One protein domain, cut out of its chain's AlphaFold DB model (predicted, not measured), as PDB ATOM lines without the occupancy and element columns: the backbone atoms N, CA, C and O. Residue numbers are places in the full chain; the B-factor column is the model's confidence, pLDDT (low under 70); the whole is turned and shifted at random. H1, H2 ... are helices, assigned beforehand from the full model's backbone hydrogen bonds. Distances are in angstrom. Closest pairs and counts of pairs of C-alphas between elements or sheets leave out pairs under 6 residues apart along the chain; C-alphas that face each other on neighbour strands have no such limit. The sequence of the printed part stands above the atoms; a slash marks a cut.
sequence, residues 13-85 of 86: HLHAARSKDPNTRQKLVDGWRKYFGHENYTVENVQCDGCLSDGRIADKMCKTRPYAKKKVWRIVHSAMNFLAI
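This is residues 13 to 85 of the 86 residues of the protein "DUF3795 domain-containing protein" of Candidatus Bathyarchaeota archaeon (UniProt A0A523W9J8). A small body at one end holds H1 and the long link after it, whose residues 37 to 43 fold back beside H1 before the rest winds on between the two helices; from this body H2 reaches out as an arm, with residues 73 to 85 sticking out. The printed part has 73 residues with two named helices, H1 then H2, and no named strand; its class is all helix, though just 34 residues are in them. It is loose, with a radius of gyration of the C-alphas of 16.1 A, and spans 53 by 23 by 18 A.

Start at His 13 and read on to C-alpha 22 at (-23.257, 27.933, 35.804), where H1, residues 22 to 36, begins; it runs 20.3 A. Find H2, residues 65 to 83, from C-alpha 65 at (-45.001, 21.215, 29.540) to C-alpha 83 at (-61.784, 36.232, 14.236), 27.2 A.

H1 and H2 are apart, no C-alpha of one within 8 A of the other. In both, every O i to N i+4 pair is within hydrogen-bond range.

The C-alphas farthest apart, of Lys 34 and Ile 85, are 54.2 A apart. The printed part has no cut; the H1 to H2 link, 28 residues, is long. Look for pLDDT under 70 at residues 73 to 74 and 76 to 85.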
ATOM      1  N   HIS A  13     -39.025  33.565  36.509       92.44
ATOM      2  CA  HIS A  13     -37.962  34.495  36.872       92.44
ATOM      3  C   HIS A  13     -37.029  33.971  37.980       92.44
ATOM      4  O   HIS A  13     -35.867  34.365  38.023       92.44
ATOM      5  N   LEU A  14     -37.505  33.038  38.816       93.75
ATOM      6  CA  LEU A  14     -36.733  32.371  39.877       93.75
ATOM      7  C   LEU A  14     -36.188  31.001  39.452       93.75
ATOM      8  O   LEU A  14     -35.520  30.318  40.225       93.75
ATOM      9  N   HIS A  15     -36.496  30.549  38.235       93.25
ATOM     10  CA  HIS A  15     -36.163  29.200  37.801       93.25
ATOM     11  C   HIS A  15     -34.654  29.053  37.564       93.25
ATOM     12  O   HIS A  15     -34.128  29.540  36.563       93.25
ATOM     13  N   ALA A  16     -33.961  28.309  38.434       95.25
ATOM     14  CA  ALA A  16     -32.500  28.175  38.411       95.25
ATOM     15  C   ALA A  16     -31.932  27.708  37.054       95.25
ATOM     16  O   ALA A  16     -30.906  28.221  36.614       95.25
ATOM     17  N   ALA A  17     -32.631  26.830  36.321       95.44
ATOM     18  CA  ALA A  17     -32.194  26.399  34.981       95.44
ATOM     19  C   ALA A  17     -32.238  27.504  33.900       95.44
ATOM     20  O   ALA A  17     -31.794  27.285  32.778       95.44
ATOM     21  N   ARG A  18     -32.812  28.679  34.193       94.19
ATOM     22  CA  ARG A  18     -32.778  29.857  33.306       94.19
ATOM     23  C   ARG A  18     -31.626  30.801  33.640       94.19
ATOM     24  O   ARG A  18     -31.438  31.800  32.947       94.19
ATOM     25  N   SER A  19     -30.871  30.511  34.701       94.31
ATOM     26  CA  SER A  19     -29.703  31.300  35.063       94.31
ATOM     27  C   SER A  19     -28.612  31.150  34.008       94.31
ATOM     28  O   SER A  19     -28.330  30.048  33.530       94.31
ATOM     29  N   LYS A  20     -27.984  32.276  33.660       92.94
ATOM     30  CA  LYS A  20     -26.768  32.300  32.838       92.94
ATOM     31  C   LYS A  20     -25.534  31.888  33.643       92.94
ATOM     32  O   LYS A  20     -24.541  31.484  33.051       92.94
ATOM     33  N   ASP A  21     -25.605  31.980  34.970       95.62
ATOM     34  CA  ASP A  21     -24.524  31.588  35.864       95.62
ATOM     35  C   ASP A  21     -24.492  30.053  36.038       95.62
ATOM     36  O   ASP A  21     -25.465  29.470  36.541       95.62
ATOM     37  N   PRO A  22     -23.395  29.376  35.644       96.31
ATOM     38  CA  PRO A  22     -23.257  27.933  35.804       96.31
ATOM     39  C   PRO A  22     -23.283  27.490  37.271       96.31
ATOM     40  O   PRO A  22     -23.815  26.417  37.543       96.31
ATOM     41  N   ASN A  23     -22.827  28.312  38.224       97.44
ATOM     42  CA  ASN A  23     -22.831  27.943  39.645       97.44
ATOM     43  C   ASN A  23     -24.256  27.815  40.197       97.44
ATOM     44  O   ASN A  23     -24.566  26.902  40.963       97.44
ATOM     45  N   THR A  24     -25.161  28.697  39.771       97.19
ATOM     46  CA  THR A  24     -26.591  28.592  40.091       97.19
ATOM     47  C   THR A  24     -27.199  27.297  39.549       97.19
ATOM     48  O   THR A  24     -27.975  26.636  40.242       97.19
ATOM     49  N   ARG A  25     -26.836  26.899  38.324       96.81
ATOM     50  CA  ARG A  25     -27.306  25.639  37.726       96.81
ATOM     51  C   ARG A  25     -26.686  24.414  38.396       96.81
ATOM     52  O   ARG A  25     -27.390  23.430  38.580       96.81
ATOM     53  N   GLN A  26     -25.431  24.491  38.832       97.88
ATOM     54  CA  GLN A  26     -24.781  23.423  39.594       97.88
ATOM     55  C   GLN A  26     -25.563  23.108  40.874       97.88
ATOM     56  O   GLN A  26     -25.915  21.956  41.102       97.88
ATOM     57  N   LYS A  27     -25.974  24.134  41.635       97.81
ATOM     58  CA  LYS A  27     -26.814  23.954  42.834       97.81
ATOM     59  C   LYS A  27     -28.139  23.244  42.536       97.81
ATOM     60  O   LYS A  27     -28.604  22.448  43.349       97.81
ATOM     61  N   LEU A  28     -28.751  23.523  41.380       96.44
ATOM     62  CA  LEU A  28     -29.964  22.832  40.936       96.44
ATOM     63  C   LEU A  28     -29.692  21.346  40.672       96.44
ATOM     64  O   LEU A  28     -30.436  20.507  41.176       96.44
ATOM     65  N   VAL A  29     -28.638  21.027  39.915       97.00
ATOM     66  CA  VAL A  29     -28.241  19.638  39.615       97.00
ATOM     67  C   VAL A  29     -27.930  18.875  40.894       97.00
ATOM     68  O   VAL A  29     -28.428  17.768  41.079       97.00
ATOM     69  N   ASP A  30     -27.163  19.476  41.802       97.75
ATOM     70  CA  ASP A  30     -26.799  18.858  43.077       97.75
ATOM     71  C   ASP A  30     -28.038  18.591  43.934       97.75
ATOM     72  O   ASP A  30     -28.183  17.509  44.504       97.75
ATOM     73  N   GLY A  31     -28.976  19.543  43.969       96.75
ATOM     74  CA  GLY A  31     -30.272  19.359  44.613       96.75
ATOM     75  C   GLY A  31     -31.069  18.217  43.983       96.75
ATOM     76  O   GLY A  31     -31.579  17.354  44.693       96.75
ATOM     77  N   TRP A  32     -31.147  18.161  42.654       95.56
ATOM     78  CA  TRP A  32     -31.866  17.097  41.952       95.56
ATOM     79  C   TRP A  32     -31.255  15.717  42.168       95.56
ATOM     80  O   TRP A  32     -31.989  14.754  42.393       95.56
ATOM     81  N   ARG A  33     -29.926  15.619  42.176       96.19
ATOM     82  CA  ARG A  33     -29.218  14.381  42.499       96.19
ATOM     83  C   ARG A  33     -29.491  13.960  43.942       96.19
ATOM     84  O   ARG A  33     -29.865  12.817  44.177       96.19
ATOM     85  N   LYS A  34     -29.372  14.890  44.895       97.94
ATOM     86  CA  LYS A  34     -29.548  14.622  46.330       97.94
ATOM     87  C   LYS A  34     -30.973  14.214  46.703       97.94
ATOM     88  O   LYS A  34     -31.142  13.303  47.505       97.94
ATOM     89  N   TYR A  35     -31.982  14.911  46.182       97.19
ATOM     90  CA  TYR A  35     -33.369  14.750  46.637       97.19
ATOM     91  C   TYR A  35     -34.217  13.851  45.735       97.19
ATOM     92  O   TYR A  35     -35.176  13.256  46.217       97.19
ATOM     93  N   PHE A  36     -33.877  13.739  44.449       92.69
ATOM     94  CA  PHE A  36     -34.671  12.989  43.468       92.69
ATOM     95  C   PHE A  36     -33.881  11.882  42.758       92.69
ATOM     96  O   PHE A  36     -34.445  11.178  41.922       92.69
ATOM     97  N   GLY A  37     -32.589  11.713  43.068       93.62
ATOM     98  CA  GLY A  37     -31.747  10.675  42.467       93.62
ATOM     99  C   GLY A  37     -31.508  10.869  40.968       93.62
ATOM    100  O   GLY A  37     -31.229   9.910  40.256       93.62
ATOM    101  N   HIS A  38     -31.660  12.089  40.445       92.25
ATOM    102  CA  HIS A  38     -31.450  12.322  39.021       92.25
ATOM    103  C   HIS A  38     -29.960  12.454  38.688       92.25
ATOM    104  O   HIS A  38     -29.339  13.479  38.960       92.25
ATOM    105  N   GLU A  39     -29.392  11.433  38.048       92.62
ATOM    106  CA  GLU A  39     -27.957  11.389  37.730       92.62
ATOM    107  C   GLU A  39     -27.609  11.991  36.362       92.62
ATOM    108  O   GLU A  39     -26.511  12.510  36.178       92.62
ATOM    109  N   ASN A  40     -28.564  11.994  35.427       93.44
ATOM    110  CA  ASN A  40     -28.342  12.358  34.022       93.44
ATOM    111  C   ASN A  40     -28.384  13.873  33.733       93.44
ATOM    112  O   ASN A  40     -28.191  14.295  32.587       93.44
ATOM    113  N   TYR A  41     -28.659  14.707  34.739       94.31
ATOM    114  CA  TYR A  41     -28.641  16.161  34.588       94.31
ATOM    115  C   TYR A  41     -27.248  16.724  34.864       94.31
ATOM    116  O   TYR A  41     -26.566  16.330  35.808       94.31
ATOM    117  N   THR A  42     -26.840  17.661  34.018       96.12
ATOM    118  CA  THR A  42     -25.549  18.354  34.050       96.12
ATOM    119  C   THR A  42     -25.790  19.855  33.964       96.12
ATOM    120  O   THR A  42     -26.865  20.294  33.548       96.12
ATOM    121  N   VAL A  43     -24.797  20.658  34.341       96.25
ATOM    122  CA  VAL A  43     -24.880  22.126  34.255       96.25
ATOM    123  C   VAL A  43     -25.128  22.591  32.817       96.25
ATOM    124  O   VAL A  43     -25.812  23.593  32.585       96.25
ATOM    125  N   GLU A  44     -24.606  21.844  31.849       94.31
ATOM    126  CA  GLU A  44     -24.689  22.131  30.423       94.31
ATOM    127  C   GLU A  44     -26.080  21.806  29.874       94.31
ATOM    128  O   GLU A  44     -26.625  22.593  29.095       94.31
ATOM    129  N   ASN A  45     -26.676  20.681  30.292       94.25
ATOM    130  CA  ASN A  45     -27.968  20.233  29.767       94.25
ATOM    131  C   ASN A  45     -29.184  20.807  30.514       94.25
ATOM    132  O   ASN A  45     -30.259  20.903  29.917       94.25
ATOM    133  N   VAL A  46     -29.028  21.239  31.771       94.94
ATOM    134  CA  VAL A  46     -30.125  21.781  32.582       94.94
ATOM    135  C   VAL A  46     -30.383  23.250  32.231       94.94
ATOM    136  O   VAL A  46     -29.998  24.194  32.922       94.94
ATOM    137  N   GLN A  47     -31.037  23.464  31.091       95.38
ATOM    138  CA  GLN A  47     -31.351  24.795  30.571       95.38
ATOM    139  C   GLN A  47     -32.815  24.883  30.151       95.38
ATOM    140  O   GLN A  47     -33.349  23.943  29.571       95.38
ATOM    141  N   CYS A  48     -33.483  26.000  30.449       94.25
ATOM    142  CA  CYS A  48     -34.897  26.185  30.117       94.25
ATOM    143  C   CYS A  48     -35.135  27.458  29.303       94.25
ATOM    144  O   CYS A  48     -35.019  28.573  29.814       94.25
ATOM    145  N   ASP A  49     -35.583  27.284  28.063       93.75
ATOM    146  CA  ASP A  49     -35.967  28.396  27.188       93.75
ATOM    147  C   ASP A  49     -37.449  28.786  27.356       93.75
ATOM    148  O   ASP A  49     -37.941  29.721  26.727       93.75
ATOM    149  N   GLY A  50     -38.169  28.103  28.252       91.00
ATOM    150  CA  GLY A  50     -39.583  28.329  28.539       91.00
ATOM    151  C   GLY A  50     -40.509  27.332  27.842       91.00
ATOM    152  O   GLY A  50     -40.158  26.672  26.869       91.00
ATOM    153  N   CYS A  51     -41.732  27.194  28.358       91.25
ATOM    154  CA  CYS A  51     -42.621  26.085  27.989       91.25
ATOM    155  C   CYS A  51     -43.101  26.094  26.532       91.25
ATOM    156  O   CYS A  51     -43.427  25.028  26.008       91.25
ATOM    157  N   LEU A  52     -43.156  27.271  25.902       89.62
ATOM    158  CA  LEU A  52     -43.547  27.424  24.498       89.62
ATOM    159  C   LEU A  52     -42.374  27.314  23.530       89.62
ATOM    160  O   LEU A  52     -42.606  27.143  22.341       89.62
ATOM    161  N   SER A  53     -41.141  27.394  24.027       91.81
ATOM    162  CA  SER A  53     -39.958  27.229  23.194       91.81
ATOM    163  C   SER A  53     -39.812  25.768  22.762       91.81
ATOM    164  O   SER A  53     -40.098  24.842  23.535       91.81
ATOM    165  N   ASP A  54     -39.327  25.569  21.541       90.44
ATOM    166  CA  ASP A  54     -38.836  24.282  21.040       90.44
ATOM    167  C   ASP A  54     -37.326  24.098  21.268       90.44
ATOM    168  O   ASP A  54     -36.751  23.101  20.844       90.44
ATOM    169  N   GLY A  55     -36.698  25.038  21.982       92.62
ATOM    170  CA  GLY A  55     -35.310  24.964  22.416       92.62
ATOM    171  C   GLY A  55     -35.097  24.057  23.631       92.62
ATOM    172  O   GLY A  55     -35.688  22.984  23.775       92.62
ATOM    173  N   ARG A  56     -34.212  24.491  24.524       93.62
ATOM    174  CA  ARG A  56     -33.762  23.720  25.686       93.62
ATOM    175  C   ARG A  56     -34.856  23.597  26.739       93.62
ATOM    176  O   ARG A  56     -35.586  24.545  27.044       93.62
ATOM    177  N   ILE A  57     -34.932  22.409  27.329       92.06
ATOM    178  CA  ILE A  57     -35.906  22.047  28.355       92.06
ATOM    179  C   ILE A  57     -35.128  21.530  29.559       92.06
ATOM    180  O   ILE A  57     -34.369  20.573  29.424       92.06
ATOM    181  N   ALA A  58     -35.346  22.138  30.729       92.69
ATOM    182  CA  ALA A  58     -34.593  21.785  31.932       92.69
ATOM    183  C   ALA A  58     -34.818  20.334  32.358       92.69
ATOM    184  O   ALA A  58     -33.875  19.657  32.742       92.69
ATOM    185  N   ASP A  59     -36.064  19.870  32.272       90.75
ATOM    186  CA  ASP A  59     -36.455  18.495  32.558       90.75
ATOM    187  C   ASP A  59     -37.182  17.917  31.340       90.75
ATOM    188  O   ASP A  59     -38.283  18.354  30.986       90.75
ATOM    189  N   LYS A  60     -36.567  16.921  30.693       86.81
ATOM    190  CA  LYS A  60     -37.155  16.239  29.527       86.81
ATOM    191  C   LYS A  60     -38.428  15.470  29.892       86.81
ATOM    192  O   LYS A  60     -39.258  15.233  29.019       86.81
ATOM    193  N   MET A  61     -38.604  15.140  31.171       88.50
ATOM    194  CA  MET A  61     -39.765  14.440  31.718       88.50
ATOM    195  C   MET A  61     -40.809  15.396  32.316       88.50
ATOM    196  O   MET A  61     -41.757  14.941  32.961       88.50
ATOM    197  N   CYS A  62     -40.686  16.711  32.083       88.94
ATOM    198  CA  CYS A  62     -41.570  17.720  32.661       88.94
ATOM    199  C   CYS A  62     -43.039  17.491  32.264       88.94
ATOM    200  O   CYS A  62     -43.487  17.857  31.171       88.94
ATOM    201  N   LYS A  63     -43.827  16.954  33.203       90.12
ATOM    202  CA  LYS A  63     -45.249  16.626  33.003       90.12
ATOM    203  C   LYS A  63     -46.125  17.851  32.747       90.12
ATOM    204  O   LYS A  63     -47.186  17.720  32.148       90.12
ATOM    205  N   THR A  64     -45.689  19.042  33.158       90.12
ATOM    206  CA  THR A  64     -46.456  20.290  33.008       90.12
ATOM    207  C   THR A  64     -46.330  20.898  31.605       90.12
ATOM    208  O   THR A  64     -47.227  21.619  31.161       90.12
ATOM    209  N   ARG A  65     -45.251  20.605  30.861       90.94
ATOM    210  CA  ARG A  65     -45.001  21.215  29.540       90.94
ATOM    211  C   ARG A  65     -46.098  20.907  28.503       90.94
ATOM    212  O   ARG A  65     -46.532  21.857  27.846       90.94
ATOM    213  N   PRO A  66     -46.611  19.665  28.366       90.94
ATOM    214  CA  PRO A  66     -47.733  19.380  27.469       90.94
ATOM    215  C   PRO A  66     -48.979  20.225  27.772       90.94
ATOM    216  O   PRO A  66     -49.623  20.733  26.855       90.94
ATOM    217  N   TYR A  67     -49.289  20.450  29.054       89.62
ATOM    218  CA  TYR A  67     -50.422  21.284  29.464       89.62
ATOM    219  C   TYR A  67     -50.215  22.756  29.115       89.62
ATOM    220  O   TYR A  67     -51.137  23.390  28.600       89.62
ATOM    221  N   ALA A  68     -49.010  23.290  29.334       90.06
ATOM    222  CA  ALA A  68     -48.669  24.660  28.955       90.06
ATOM    223  C   ALA A  68     -48.852  24.887  27.443       90.06
ATOM    224  O   ALA A  68     -49.494  25.860  27.042       90.06
ATOM    225  N   LYS A  69     -48.382  23.948  26.607       89.50
ATOM    226  CA  LYS A  69     -48.581  24.001  25.148       89.50
ATOM    227  C   LYS A  69     -50.064  23.896  24.759       89.50
ATOM    228  O   LYS A  69     -50.542  24.683  23.944       89.50
ATOM    229  N   LYS A  70     -50.830  22.994  25.388       87.69
ATOM    230  CA  LYS A  70     -52.276  22.837  25.130       87.69
ATOM    231  C   LYS A  70     -53.096  24.064  25.545       87.69
ATOM    232  O   LYS A  70     -54.040  24.428  24.849       87.69
ATOM    233  N   LYS A  71     -52.766  24.713  26.668       76.56
ATOM    234  CA  LYS A  71     -53.471  25.920  27.138       76.56
ATOM    235  C   LYS A  71     -53.327  27.068  26.141       76.56
ATOM    236  O   LYS A  71     -54.315  27.731  25.847       76.56
ATOM    237  N   VAL A  72     -52.135  27.246  25.576       73.25
ATOM    238  CA  VAL A  72     -51.913  28.222  24.500       73.25
ATOM    239  C   VAL A  72     -52.687  27.851  23.249       73.25
ATOM    240  O   VAL A  72     -53.361  28.712  22.698       73.25
ATOM    241  N   TRP A  73     -52.688  26.574  22.858       59.62
ATOM    242  CA  TRP A  73     -53.510  26.124  21.736       59.62
ATOM    243  C   TRP A  73     -54.994  26.471  21.932       59.62
ATOM    244  O   TRP A  73     -55.619  26.973  21.007       59.62
ATOM    245  N   ARG A  74     -55.547  26.311  23.146       62.78
ATOM    246  CA  ARG A  74     -56.930  26.734  23.448       62.78
ATOM    247  C   ARG A  74     -57.131  28.239  23.274       62.78
ATOM    248  O   ARG A  74     -58.127  28.629  22.686       62.78
ATOM    249  N   ILE A  75     -56.206  29.072  23.756       70.50
ATOM    250  CA  ILE A  75     -56.303  30.537  23.622       70.50
ATOM    251  C   ILE A  75     -56.238  30.949  22.148       70.50
ATOM    252  O   ILE A  75     -57.096  31.698  21.689       70.50
ATOM    253  N   VAL A  76     -55.259  30.435  21.399       68.44
ATOM    254  CA  VAL A  76     -55.071  30.763  19.978       68.44
ATOM    255  C   VAL A  76     -56.253  30.266  19.152       68.44
ATOM    256  O   VAL A  76     -56.800  31.028  18.368       68.44
ATOM    257  N   HIS A  77     -56.713  29.033  19.368       61.38
ATOM    258  CA  HIS A  77     -57.849  28.481  18.633       61.38
ATOM    259  C   HIS A  77     -59.159  29.219  18.955       61.38
ATOM    260  O   HIS A  77     -59.927  29.528  18.049       61.38
ATOM    261  N   SER A  78     -59.398  29.585  20.221       65.12
ATOM    262  CA  SER A  78     -60.535  30.439  20.587       65.12
ATOM    263  C   SER A  78     -60.445  31.833  19.959       65.12
ATOM    264  O   SER A  78     -61.461  32.339  19.492       65.12
ATOM    265  N   ALA A  79     -59.256  32.441  19.897       65.69
ATOM    266  CA  ALA A  79     -59.053  33.734  19.242       65.69
ATOM    267  C   ALA A  79     -59.234  33.656  17.715       65.69
ATOM    268  O   ALA A  79     -59.852  34.540  17.129       65.69
ATOM    269  N   MET A  80     -58.756  32.588  17.073       65.25
ATOM    270  CA  MET A  80     -58.945  32.354  15.637       65.25
ATOM    271  C   MET A  80     -60.417  32.111  15.295       65.25
ATOM    272  O   MET A  80     -60.916  32.704  14.345       65.25
ATOM    273  N   ASN A  81     -61.135  31.320  16.096       60.72
ATOM    274  CA  ASN A  81     -62.576  31.135  15.916       60.72
ATOM    275  C   ASN A  81     -63.345  32.439  16.158       60.72
ATOM    276  O   ASN A  81     -64.302  32.708  15.453       60.72
ATOM    277  N   PHE A  82     -62.913  33.285  17.098       56.00
ATOM    278  CA  PHE A  82     -63.507  34.610  17.289       56.00
ATOM    279  C   PHE A  82     -63.275  35.544  16.087       56.00
ATOM    280  O   PHE A  82     -64.158  36.321  15.736       56.00
ATOM    281  N   LEU A  83     -62.110  35.455  15.438       51.94
ATOM    282  CA  LEU A  83     -61.784  36.232  14.236       51.94
ATOM    283  C   LEU A  83     -62.480  35.711  12.969       51.94
ATOM    284  O   LEU A  83     -62.706  36.499  12.064       51.94
ATOM    285  N   ALA A  84     -62.840  34.426  12.907       53.97
ATOM    286  CA  ALA A  84     -63.526  33.817  11.763       53.97
ATOM    287  C   ALA A  84     -65.055  34.045  11.737       53.97
ATOM    288  O   ALA A  84     -65.709  33.641  10.780       53.97
ATOM    289  N   ILE A  85     -65.632  34.653  12.784       54.09
ATOM    290  CA  ILE A  85     -67.074  34.971  12.894       54.09
ATOM    291  C   ILE A  85     -67.315  36.493  12.721       54.09
ATOM    292  O   ILE A  85     -68.388  37.008  13.030       54.09
TER     293      ILE A  85